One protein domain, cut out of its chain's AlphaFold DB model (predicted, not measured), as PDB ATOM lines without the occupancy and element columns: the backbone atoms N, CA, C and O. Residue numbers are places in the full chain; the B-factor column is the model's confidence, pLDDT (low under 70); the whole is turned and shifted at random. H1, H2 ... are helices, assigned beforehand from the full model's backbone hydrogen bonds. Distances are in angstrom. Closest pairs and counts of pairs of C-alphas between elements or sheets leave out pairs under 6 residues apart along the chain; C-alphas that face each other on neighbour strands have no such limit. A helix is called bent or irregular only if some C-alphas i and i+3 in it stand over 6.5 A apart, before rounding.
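What this domain is: This is residues 6 to 88 of the 89 residues of an uncharacterized protein of Methanosarcinales archaeon (UniProt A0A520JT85). Two helical hairpins are stacked crosswise: H2 and H3 lie side by side, and over them H4 crosses both while H5 crosses H2. H1 sits off one end of this stack, beside the beginning of H2. The printed part has 83 residues with five named helices, H1 to H5 in order, and no named strand; its class is all helix. It is compact, with a radius of gyration of the C-alphas of 12.1 A and spans of 37 by 28 by 17 A.

Where its parts are: H1, residues 6 to 15, begins at C-alpha 6 (91.207, 90.942, 58.624) and is 14.0 A long. H2, residues 21 to 36, is the longest at 22.3 A and begins at C-alpha 21 (106.464, 87.257, 58.794). H3, residues 44 to 53, measures 14.2 A, and H4, residues 59 to 71, 17.9 A. H5, residues 78 to 86, spans 12.6 A and ends at C-alpha 86 (96.408, 90.115, 68.503); it is irregular, with C-alphas 80 and 83 7.3 A apart.

How they stand to each other: H2 is the hub, touching 4 helices. With residue 23 alone it only just touches H1, with 3 pairs of C-alphas within 8 A, closest Ile 8 and Val 23 at 6.0 A. H2 and H3 form a hairpin at a shallow tilt of 8 degrees, closest C-alphas Val 34 and Thr 46, 6.3 A. H5 touches H2 about perpendicular at 75 degrees, closest C-alphas Thr 28 and Pro 78, 5.6 A. H4 and H5 form a hairpin at 31 degrees, closest C-alphas Leu 65 and Ile 85, 5.8 A. H4, with residues 59 to 63 alone, touches H3, closest C-alphas Asp 47 and Ser 62, 6.1 A. H3 and H5 are apart. Every O i to N i+4 pair is within hydrogen-bond range in H1, H2, H3 and H4; H5 has 2 of 5, and 4 of 6 O i to N i+3 pairs.

The domain as a whole: The C-alphas farthest apart, Glu 14 and Glu 40, are 37.5 A apart. The printed part has no cut and no long link. Residues 38 to 42 have pLDDT under 70.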
ATOM      1  N   PHE A   6      91.657  92.293  58.959       90.94
ATOM      2  CA  PHE A   6      91.207  90.942  58.624       90.94
ATOM      3  C   PHE A   6      92.326  90.099  58.011       90.94
ATOM      4  O   PHE A   6      92.492  88.960  58.427       90.94
ATOM      5  N   ASP A   7      93.155  90.675  57.134       91.44
ATOM      6  CA  ASP A   7      94.310  89.978  56.555       91.44
ATOM      7  C   ASP A   7      95.326  89.576  57.639       91.44
ATOM      8  O   ASP A   7      95.901  88.493  57.579       91.44
ATOM      9  N   ILE A   8      95.516  90.413  58.670       91.00
ATOM     10  CA  ILE A   8      96.359  90.074  59.828       91.00
ATOM     11  C   ILE A   8      95.817  88.842  60.559       91.00
ATOM     12  O   ILE A   8      96.581  87.936  60.897       91.00
ATOM     13  N   LEU A   9      94.514  88.833  60.853       91.25
ATOM     14  CA  LEU A   9      93.883  87.745  61.595       91.25
ATOM     15  C   LEU A   9      93.870  86.449  60.775       91.25
ATOM     16  O   LEU A   9      94.191  85.397  61.323       91.25
ATOM     17  N   ASP A  10      93.583  86.541  59.476       92.81
ATOM     18  CA  ASP A  10      93.566  85.406  58.555       92.81
ATOM     19  C   ASP A  10      94.975  84.815  58.364       92.81
ATOM     20  O   ASP A  10      95.148  83.602  58.461       92.81
ATOM     21  N   GLU A  11      96.011  85.648  58.181       91.19
ATOM     22  CA  GLU A  11      97.399  85.176  58.040       91.19
ATOM     23  C   GLU A  11      97.882  84.468  59.320       91.19
ATOM     24  O   GLU A  11      98.535  83.422  59.262       91.19
ATOM     25  N   VAL A  12      97.539  85.002  60.497       92.19
ATOM     26  CA  VAL A  12      97.893  84.372  61.776       92.19
ATOM     27  C   VAL A  12      97.113  83.076  62.009       92.19
ATOM     28  O   VAL A  12      97.702  82.129  62.534       92.19
ATOM     29  N   ASP A  13      95.835  83.000  61.629       91.69
ATOM     30  CA  ASP A  13      95.032  81.776  61.749       91.69
ATOM     31  C   ASP A  13      95.522  80.677  60.788       91.69
ATOM     32  O   ASP A  13      95.670  79.520  61.187       91.69
ATOM     33  N   GLU A  14      95.865  81.037  59.547       93.31
ATOM     34  CA  GLU A  14      96.314  80.089  58.523       93.31
ATOM     35  C   GLU A  14      97.729  79.555  58.797       93.31
ATOM     36  O   GLU A  14      97.982  78.348  58.707       93.31
ATOM     37  N   PHE A  15      98.671  80.441  59.128       90.44
ATOM     38  CA  PHE A  15     100.092  80.088  59.194       90.44
ATOM     39  C   PHE A  15     100.633  79.951  60.618       90.44
ATOM     40  O   PHE A  15     101.680  79.321  60.822       90.44
ATOM     41  N   GLY A  16      99.923  80.495  61.606       91.19
ATOM     42  CA  GLY A  16     100.438  80.713  62.949       91.19
ATOM     43  C   GLY A  16     101.391  81.908  63.004       91.19
ATOM     44  O   GLY A  16     102.120  82.208  62.055       91.19
ATOM     45  N   LEU A  17     101.436  82.560  64.168       90.00
ATOM     46  CA  LEU A  17     102.226  83.774  64.385       90.00
ATOM     47  C   LEU A  17     103.700  83.617  63.981       90.00
ATOM     48  O   LEU A  17     104.253  84.520  63.365       90.00
ATOM     49  N   ASP A  18     104.325  82.470  64.265       88.75
ATOM     50  CA  ASP A  18     105.745  82.230  63.969       88.75
ATOM     51  C   ASP A  18     106.092  82.357  62.478       88.75
ATOM     52  O   ASP A  18     107.225  82.721  62.148       88.75
ATOM     53  N   LYS A  19     105.128  82.063  61.595       89.69
ATOM     54  CA  LYS A  19     105.292  82.040  60.135       89.69
ATOM     55  C   LYS A  19     104.657  83.235  59.421       89.69
ATOM     56  O   LYS A  19     104.939  83.426  58.242       89.69
ATOM     57  N   ALA A  20     103.855  84.037  60.117       92.19
ATOM     58  CA  ALA A  20     103.256  85.264  59.598       92.19
ATOM     59  C   ALA A  20     104.281  86.419  59.616       92.19
ATOM     60  O   ALA A  20     104.204  87.345  60.427       92.19
ATOM     61  N   GLU A  21     105.324  86.326  58.782       92.25
ATOM     62  CA  GLU A  21     106.464  87.257  58.794       92.25
ATOM     63  C   GLU A  21     106.042  88.716  58.571       92.25
ATOM     64  O   GLU A  21     106.592  89.614  59.215       92.25
ATOM     65  N   ASN A  22     105.038  88.958  57.721       90.50
ATOM     66  CA  ASN A  22     104.535  90.304  57.446       90.50
ATOM     67  C   ASN A  22     103.829  90.893  58.668       90.50
ATOM     68  O   ASN A  22     104.101  92.033  59.049       90.50
ATOM     69  N   VAL A  23     102.986  90.092  59.327       92.75
ATOM     70  CA  VAL A  23     102.310  90.482  60.571       92.75
ATOM     71  C   VAL A  23     103.333  90.776  61.661       92.75
ATOM     72  O   VAL A  23     103.266  91.818  62.306       92.75
ATOM     73  N   ARG A  24     104.329  89.902  61.845       94.50
ATOM     74  CA  ARG A  24     105.394  90.119  62.836       94.50
ATOM     75  C   ARG A  24     106.167  91.407  62.565       94.50
ATOM     76  O   ARG A  24     106.395  92.174  63.496       94.50
ATOM     77  N   ALA A  25     106.542  91.664  61.312       94.75
ATOM     78  CA  ALA A  25     107.252  92.882  60.935       94.75
ATOM     79  C   ALA A  25     106.411  94.142  61.203       94.75
ATOM     80  O   ALA A  25     106.919  95.110  61.771       94.75
ATOM     81  N   LEU A  26     105.122  94.106  60.856       94.81
ATOM     82  CA  LEU A  26     104.182  95.200  61.096       94.81
ATOM     83  C   LEU A  26     103.997  95.482  62.592       94.81
ATOM     84  O   LEU A  26     104.077  96.633  63.023       94.81
ATOM     85  N   LEU A  27     103.774  94.438  63.395       94.94
ATOM     86  CA  LEU A  27     103.611  94.579  64.840       94.94
ATOM     87  C   LEU A  27     104.888  95.116  65.493       94.94
ATOM     88  O   LEU A  27     104.792  96.004  66.338       94.94
ATOM     89  N   THR A  28     106.070  94.645  65.083       95.81
ATOM     90  CA  THR A  28     107.350  95.199  65.552       95.81
ATOM     91  C   THR A  28     107.460  96.689  65.244       95.81
ATOM     92  O   THR A  28     107.737  97.464  66.158       95.81
ATOM     93  N   GLU A  29     107.173  97.108  64.006       94.56
ATOM     94  CA  GLU A  29     107.224  98.521  63.599       94.56
ATOM     95  C   GLU A  29     106.328  99.398  64.493       94.56
ATOM     96  O   GLU A  29     106.759 100.439  64.993       94.56
ATOM     97  N   ILE A  30     105.093  98.957  64.749       93.50
ATOM     98  CA  ILE A  30     104.141  99.687  65.595       93.50
ATOM     99  C   ILE A  30     104.618  99.740  67.050       93.50
ATOM    100  O   ILE A  30     104.564 100.799  67.679       93.50
ATOM    101  N   ILE A  31     105.091  98.617  67.598       93.81
ATOM    102  CA  ILE A  31     105.581  98.539  68.980       93.81
ATOM    103  C   ILE A  31     106.756  99.490  69.189       93.81
ATOM    104  O   ILE A  31     106.766 100.244  70.165       93.81
ATOM    105  N   GLU A  32     107.735  99.460  68.289       92.19
ATOM    106  CA  GLU A  32     108.912 100.323  68.352       92.19
ATOM    107  C   GLU A  32     108.513 101.791  68.227       92.19
ATOM    108  O   GLU A  32     108.870 102.594  69.089       92.19
ATOM    109  N   HIS A  33     107.666 102.131  67.254       91.38
ATOM    110  CA  HIS A  33     107.214 103.505  67.080       91.38
ATOM    111  C   HIS A  33     106.477 104.042  68.317       91.38
ATOM    112  O   HIS A  33     106.743 105.159  68.768       91.38
ATOM    113  N   VAL A  34     105.566 103.261  68.905       89.94
ATOM    114  CA  VAL A  34     104.832 103.672  70.113       89.94
ATOM    115  C   VAL A  34     105.771 103.790  71.322       89.94
ATOM    116  O   VAL A  34     105.585 104.677  72.159       89.94
ATOM    117  N   ARG A  35     106.794 102.931  71.432       89.62
ATOM    118  CA  ARG A  35     107.810 103.010  72.498       89.62
ATOM    119  C   ARG A  35     108.729 104.214  72.339       89.62
ATOM    120  O   ARG A  35     109.090 104.817  73.351       89.62
ATOM    121  N   ASP A  36     109.112 104.563  71.121       87.06
ATOM    122  CA  ASP A  36     109.993 105.701  70.851       87.06
ATOM    123  C   ASP A  36     109.265 107.031  71.041       87.06
ATOM    124  O   ASP A  36     109.840 107.988  71.560       87.06
ATOM    125  N   ASN A  37     107.958 107.048  70.776       81.38
ATOM    126  CA  ASN A  37     107.068 108.181  71.018       81.38
ATOM    127  C   ASN A  37     106.346 108.080  72.374       81.38
ATOM    128  O   ASN A  37     105.190 108.487  72.528       81.38
ATOM    129  N   SER A  38     107.033 107.534  73.387       63.22
ATOM    130  CA  SER A  38     106.517 107.388  74.751       63.22
ATOM    131  C   SER A  38     106.483 108.732  75.494       63.22
ATOM    132  O   SER A  38     107.247 108.960  76.434       63.22
ATOM    133  N   TYR A  39     105.602 109.637  75.080       61.81
ATOM    134  CA  TYR A  39     105.141 110.727  75.940       61.81
ATOM    135  C   TYR A  39     104.356 110.138  77.130       61.81
ATOM    136  O   TYR A  39     103.852 109.015  77.040       61.81
ATOM    137  N   GLU A  40     104.219 110.881  78.240       55.25
ATOM    138  CA  GLU A  40     103.451 110.445  79.432       55.25
ATOM    139  C   GLU A  40     101.999 110.033  79.108       55.25
ATOM    140  O   GLU A  40     101.373 109.323  79.892       55.25
ATOM    141  N   PHE A  41     101.479 110.420  77.936       59.81
ATOM    142  CA  PHE A  41     100.113 110.158  77.494       59.81
ATOM    143  C   PHE A  41     100.044 109.707  76.028       59.81
ATOM    144  O   PHE A  41     100.983 109.906  75.249       59.81
ATOM    145  N   GLN A  42      98.911 109.097  75.667       66.25
ATOM    146  CA  GLN A  42      98.514 108.816  74.287       66.25
ATOM    147  C   GLN A  42      98.608 110.083  73.436       66.25
ATOM    148  O   GLN A  42      98.247 111.174  73.879       66.25
ATOM    149  N   THR A  43      99.081 109.923  72.206       72.81
ATOM    150  CA  THR A  43      99.154 111.018  71.241       72.81
ATOM    151  C   THR A  43      98.283 110.701  70.041       72.81
ATOM    152  O   THR A  43      98.259 109.564  69.580       72.81
ATOM    153  N   THR A  44      97.623 111.719  69.492       80.69
ATOM    154  CA  THR A  44      96.896 111.608  68.217       80.69
ATOM    155  C   THR A  44      97.800 111.090  67.094       80.69
ATOM    156  O   THR A  44      97.336 110.398  66.202       80.69
ATOM    157  N   GLU A  45      99.100 111.381  67.152       84.31
ATOM    158  CA  GLU A  45     100.095 110.899  66.190       84.31
ATOM    159  C   GLU A  45     100.222 109.369  66.184       84.31
ATOM    160  O   GLU A  45     100.108 108.749  65.128       84.31
ATOM    161  N   THR A  46     100.381 108.745  67.356       87.25
ATOM    162  CA  THR A  46     100.464 107.281  67.462       87.25
ATOM    163  C   THR A  46      99.154 106.590  67.076       87.25
ATOM    164  O   THR A  46      99.205 105.514  66.488       87.25
ATOM    165  N   ASP A  47      97.996 107.210  67.340       88.00
ATOM    166  CA  ASP A  47      96.700 106.715  66.843       88.00
ATOM    167  C   ASP A  47      96.625 106.728  65.320       88.00
ATOM    168  O   ASP A  47      96.254 105.727  64.708       88.00
ATOM    169  N   LEU A  48      96.974 107.863  64.707       89.00
ATOM    170  CA  LEU A  48      96.924 108.022  63.259       89.00
ATOM    171  C   LEU A  48      97.836 107.013  62.566       89.00
ATOM    172  O   LEU A  48      97.405 106.386  61.604       89.00
ATOM    173  N   LEU A  49      99.047 106.795  63.095       91.44
ATOM    174  CA  LEU A  49      99.947 105.783  62.553       91.44
ATOM    175  C   LEU A  49      99.326 104.383  62.621       91.44
ATOM    176  O   LEU A  49      99.362 103.661  61.631       91.44
ATOM    177  N   ILE A  50      98.769 103.979  63.769       91.94
ATOM    178  CA  ILE A  50      98.169 102.644  63.919       91.94
ATOM    179  C   ILE A  50      97.022 102.460  62.923       91.94
ATOM    180  O   ILE A  50      96.958 101.427  62.265       91.94
ATOM    181  N   MET A  51      96.151 103.460  62.779       92.06
ATOM    182  CA  MET A  51      95.022 103.403  61.846       92.06
ATOM    183  C   MET A  51      95.459 103.401  60.374       92.06
ATOM    184  O   MET A  51      94.786 102.794  59.546       92.06
ATOM    185  N   GLU A  52      96.571 104.063  60.040       92.94
ATOM    186  CA  GLU A  52      97.164 104.037  58.697       92.94
ATOM    187  C   GLU A  52      97.816 102.679  58.396       92.94
ATOM    188  O   GLU A  52      97.674 102.137  57.306       92.94
ATOM    189  N   LYS A  53      98.523 102.107  59.375       93.00
ATOM    190  CA  LYS A  53      99.267 100.849  59.230       93.00
ATOM    191  C   LYS A  53      98.373  99.615  59.279       93.00
ATOM    192  O   LYS A  53      98.680  98.631  58.607       93.00
ATOM    193  N   ILE A  54      97.296  99.677  60.061       93.38
ATOM    194  CA  ILE A  54      96.297  98.619  60.196       93.38
ATOM    195  C   ILE A  54      94.904  99.184  59.876       93.38
ATOM    196  O   ILE A  54      94.120  99.485  60.789       93.38
ATOM    197  N   PRO A  55      94.558  99.329  58.585       92.62
ATOM    198  CA  PRO A  55      93.209  99.699  58.189       92.62
ATOM    199  C   PRO A  55      92.167  98.751  58.802       92.62
ATOM    200  O   PRO A  55      92.308  97.529  58.764       92.62
ATOM    201  N   GLY A  56      91.110  99.321  59.387       91.06
ATOM    202  CA  GLY A  56      90.048  98.573  60.074       91.06
ATOM    203  C   GLY A  56      90.149  98.574  61.603       91.06
ATOM    204  O   GLY A  56      89.149  98.300  62.265       91.06
ATOM    205  N   VAL A  57      91.293  98.973  62.172       92.75
ATOM    206  CA  VAL A  57      91.415  99.233  63.614       92.75
ATOM    207  C   VAL A  57      90.591 100.459  63.999       92.75
ATOM    208  O   VAL A  57      90.746 101.544  63.435       92.75
ATOM    209  N   ASN A  58      89.716 100.303  64.991       91.44
ATOM    210  CA  ASN A  58      88.976 101.425  65.569       91.44
ATOM    211  C   ASN A  58      89.738 102.086  66.734       91.44
ATOM    212  O   ASN A  58      90.729 101.561  67.240       91.44
ATOM    213  N   THR A  59      89.247 103.239  67.200       89.62
ATOM    214  CA  THR A  59      89.880 103.996  68.294       89.62
ATOM    215  C   THR A  59      90.069 103.167  69.565       89.62
ATOM    216  O   THR A  59      91.159 103.168  70.119       89.62
ATOM    217  N   ALA A  60      89.074 102.388  69.996       91.25
ATOM    218  CA  ALA A  60      89.188 101.595  71.224       91.25
ATOM    219  C   ALA A  60      90.247 100.481  71.112       91.25
ATOM    220  O   ALA A  60      90.921 100.151  72.089       91.25
ATOM    221  N   GLN A  61      90.403  99.895  69.925       93.19
ATOM    222  CA  GLN A  61      91.457  98.919  69.652       93.19
ATOM    223  C   GLN A  61      92.838  99.587  69.641       93.19
ATOM    224  O   GLN A  61      93.756  99.065  70.271       93.19
ATOM    225  N   SER A  62      92.966 100.769  69.024       92.25
ATOM    226  CA  SER A  62      94.193 101.582  69.088       92.25
ATOM    227  C   SER A  62      94.580 101.921  70.532       92.25
ATOM    228  O   SER A  62      95.725 101.694  70.933       92.25
ATOM    229  N   ASP A  63      93.619 102.373  71.345       90.56
ATOM    230  CA  ASP A  63      93.820 102.719  72.756       90.56
ATOM    231  C   ASP A  63      94.371 101.524  73.546       90.56
ATOM    232  O   ASP A  63      95.369 101.623  74.269       90.56
ATOM    233  N   ASN A  64      93.739 100.360  73.386       92.25
ATOM    234  CA  ASN A  64      94.139  99.131  74.063       92.25
ATOM    235  C   ASN A  64      95.519  98.640  73.596       92.25
ATOM    236  O   ASN A  64      96.335  98.223  74.423       92.25
ATOM    237  N   LEU A  65      95.809  98.728  72.295       92.62
ATOM    238  CA  LEU A  65      97.096  98.350  71.709       92.62
ATOM    239  C   LEU A  65      98.222  99.228  72.268       92.62
ATOM    240  O   LEU A  65      99.224  98.720  72.777       92.62
ATOM    241  N   GLN A  66      98.028 100.548  72.285       90.94
ATOM    242  CA  GLN A  66      98.987 101.478  72.879       90.94
ATOM    243  C   GLN A  66      99.139 101.274  74.385       90.94
ATOM    244  O   GLN A  66     100.257 101.350  74.895       90.94
ATOM    245  N   SER A  67      98.052 100.978  75.101       90.88
ATOM    246  CA  SER A  67      98.097 100.657  76.529       90.88
ATOM    247  C   SER A  67      98.969  99.426  76.796       90.88
ATOM    248  O   SER A  67      99.870  99.480  77.638       90.88
ATOM    249  N   ILE A  68      98.795  98.340  76.032       91.88
ATOM    250  CA  ILE A  68      99.635  97.133  76.127       91.88
ATOM    251  C   ILE A  68     101.115  97.473  75.921       91.88
ATOM    252  O   ILE A  68     101.959  97.030  76.705       91.88
ATOM    253  N   ILE A  69     101.433  98.274  74.902       91.94
ATOM    254  CA  ILE A  69     102.817  98.620  74.563       91.94
ATOM    255  C   ILE A  69     103.444  99.513  75.636       91.94
ATOM    256  O   ILE A  69     104.543  99.223  76.106       91.94
ATOM    257  N   ARG A  70     102.746 100.575  76.051       87.81
ATOM    258  CA  ARG A  70     103.267 101.599  76.971       87.81
ATOM    259  C   ARG A  70     103.376 101.110  78.413       87.81
ATOM    260  O   ARG A  70     104.252 101.558  79.144       87.81
ATOM    261  N   THR A  71     102.504 100.192  78.832       88.69
ATOM    262  CA  THR A  71     102.572  99.577  80.172       88.69
ATOM    263  C   THR A  71     103.650  98.499  80.282       88.69
ATOM    264  O   THR A  71     104.015  98.094  81.386       88.69
ATOM    265  N   THR A  72     104.180  98.041  79.149       88.88
ATOM    266  CA  THR A  72     105.258  97.056  79.098       88.88
ATOM    267  C   THR A  72     106.612  97.767  79.102       88.88
ATOM    268  O   THR A  72     106.808  98.767  78.416       88.88
ATOM    269  N   LYS A  73     107.574  97.254  79.878       82.88
ATOM    270  CA  LYS A  73     108.919  97.838  79.939       82.88
ATOM    271  C   LYS A  73     109.618  97.775  78.571       82.88
ATOM    272  O   LYS A  73     109.455  96.805  77.834       82.88
ATOM    273  N   LYS A  74     110.417  98.799  78.245       83.00
ATOM    274  CA  LYS A  74     111.090  98.933  76.935       83.00
ATOM    275  C   LYS A  74     112.128  97.842  76.644       83.00
ATOM    276  O   LYS A  74     112.423  97.606  75.482       83.00
ATOM    277  N   ASP A  75     112.675  97.196  77.672       86.94
ATOM    278  CA  ASP A  75     113.650  96.103  77.561       86.94
ATOM    279  C   ASP A  75     113.027  94.759  77.156       86.94
ATOM    280  O   ASP A  75     113.754  93.835  76.802       86.94
ATOM    281  N   ILE A  76     111.695  94.648  77.178       91.38
ATOM    282  CA  ILE A  76     110.981  93.447  76.737       91.38
ATOM    283  C   ILE A  76     110.948  93.412  75.198       91.38
ATOM    284  O   ILE A  76     110.500  94.396  74.594       91.38
ATOM    285  N   PRO A  77     111.364  92.313  74.543       93.75
ATOM    286  CA  PRO A  77     111.304  92.183  73.086       93.75
ATOM    287  C   PRO A  77     109.885  92.409  72.527       93.75
ATOM    288  O   PRO A  77     108.913  92.022  73.184       93.75
ATOM    289  N   PRO A  78     109.723  93.035  71.344       93.94
ATOM    290  CA  PRO A  78     108.412  93.223  70.714       93.94
ATOM    291  C   PRO A  78     107.606  91.926  70.568       93.94
ATOM    292  O   PRO A  78     106.396  91.925  70.787       93.94
ATOM    293  N   GLU A  79     108.276  90.813  70.276       93.69
ATOM    294  CA  GLU A  79     107.662  89.506  70.037       93.69
ATOM    295  C   GLU A  79     106.863  88.997  71.242       93.69
ATOM    296  O   GLU A  79     105.828  88.355  71.074       93.69
ATOM    297  N   GLU A  80     107.277  89.344  72.466       94.69
ATOM    298  CA  GLU A  80     106.553  88.971  73.689       94.69
ATOM    299  C   GLU A  80     105.193  89.682  73.825       94.69
ATOM    300  O   GLU A  80     104.370  89.323  74.672       94.69
ATOM    301  N   LEU A  81     104.931  90.701  73.001       94.94
ATOM    302  CA  LEU A  81     103.668  91.437  72.979       94.94
ATOM    303  C   LEU A  81     102.707  90.985  71.887       94.94
ATOM    304  O   LEU A  81     101.526  91.323  71.977       94.94
ATOM    305  N   PHE A  82     103.160  90.214  70.899       94.88
ATOM    306  CA  PHE A  82     102.360  89.888  69.718       94.88
ATOM    307  C   PHE A  82     101.036  89.210  70.073       94.88
ATOM    308  O   PHE A  82      99.981  89.698  69.683       94.88
ATOM    309  N   GLU A  83     101.054  88.163  70.905       93.44
ATOM    310  CA  GLU A  83      99.818  87.484  71.320       93.44
ATOM    311  C   GLU A  83      98.858  88.394  72.098       93.44
ATOM    312  O   GLU A  83      97.643  88.216  72.049       93.44
ATOM    313  N   ARG A  84      99.385  89.354  72.867       94.62
ATOM    314  CA  ARG A  84      98.553  90.298  73.628       94.62
ATOM    315  C   ARG A  84      97.912  91.318  72.696       94.62
ATOM    316  O   ARG A  84      96.750  91.650  72.894       94.62
ATOM    317  N   ILE A  85      98.662  91.788  71.706       94.06
ATOM    318  CA  ILE A  85      98.193  92.739  70.700       94.06
ATOM    319  C   ILE A  85      97.136  92.092  69.798       94.06
ATOM    320  O   ILE A  85      96.073  92.673  69.610       94.06
ATOM    321  N   LEU A  86      97.359  90.858  69.340       93.25
ATOM    322  CA  LEU A  86      96.408  90.115  68.503       93.25
ATOM    323  C   LEU A  86      95.068  89.813  69.188       93.25
ATOM    324  O   LEU A  86      94.090  89.555  68.512       93.25
ATOM    325  N   LYS A  87      95.001  89.835  70.524       93.06
ATOM    326  CA  LYS A  87      93.729  89.692  71.264       93.06
ATOM    327  C   LYS A  87      92.885  90.967  71.271       93.06
ATOM    328  O   LYS A  87      91.755  90.938  71.756       93.06
ATOM    329  N   VAL A  88      93.475  92.088  70.871       91.75
ATOM    330  CA  VAL A  88      92.854  93.415  70.865       91.75
ATOM    331  C   VAL A  88      92.510  93.857  69.446       91.75
ATOM    332  O   VAL A  88      91.496  94.538  69.267       91.75
TER     333      VAL A  88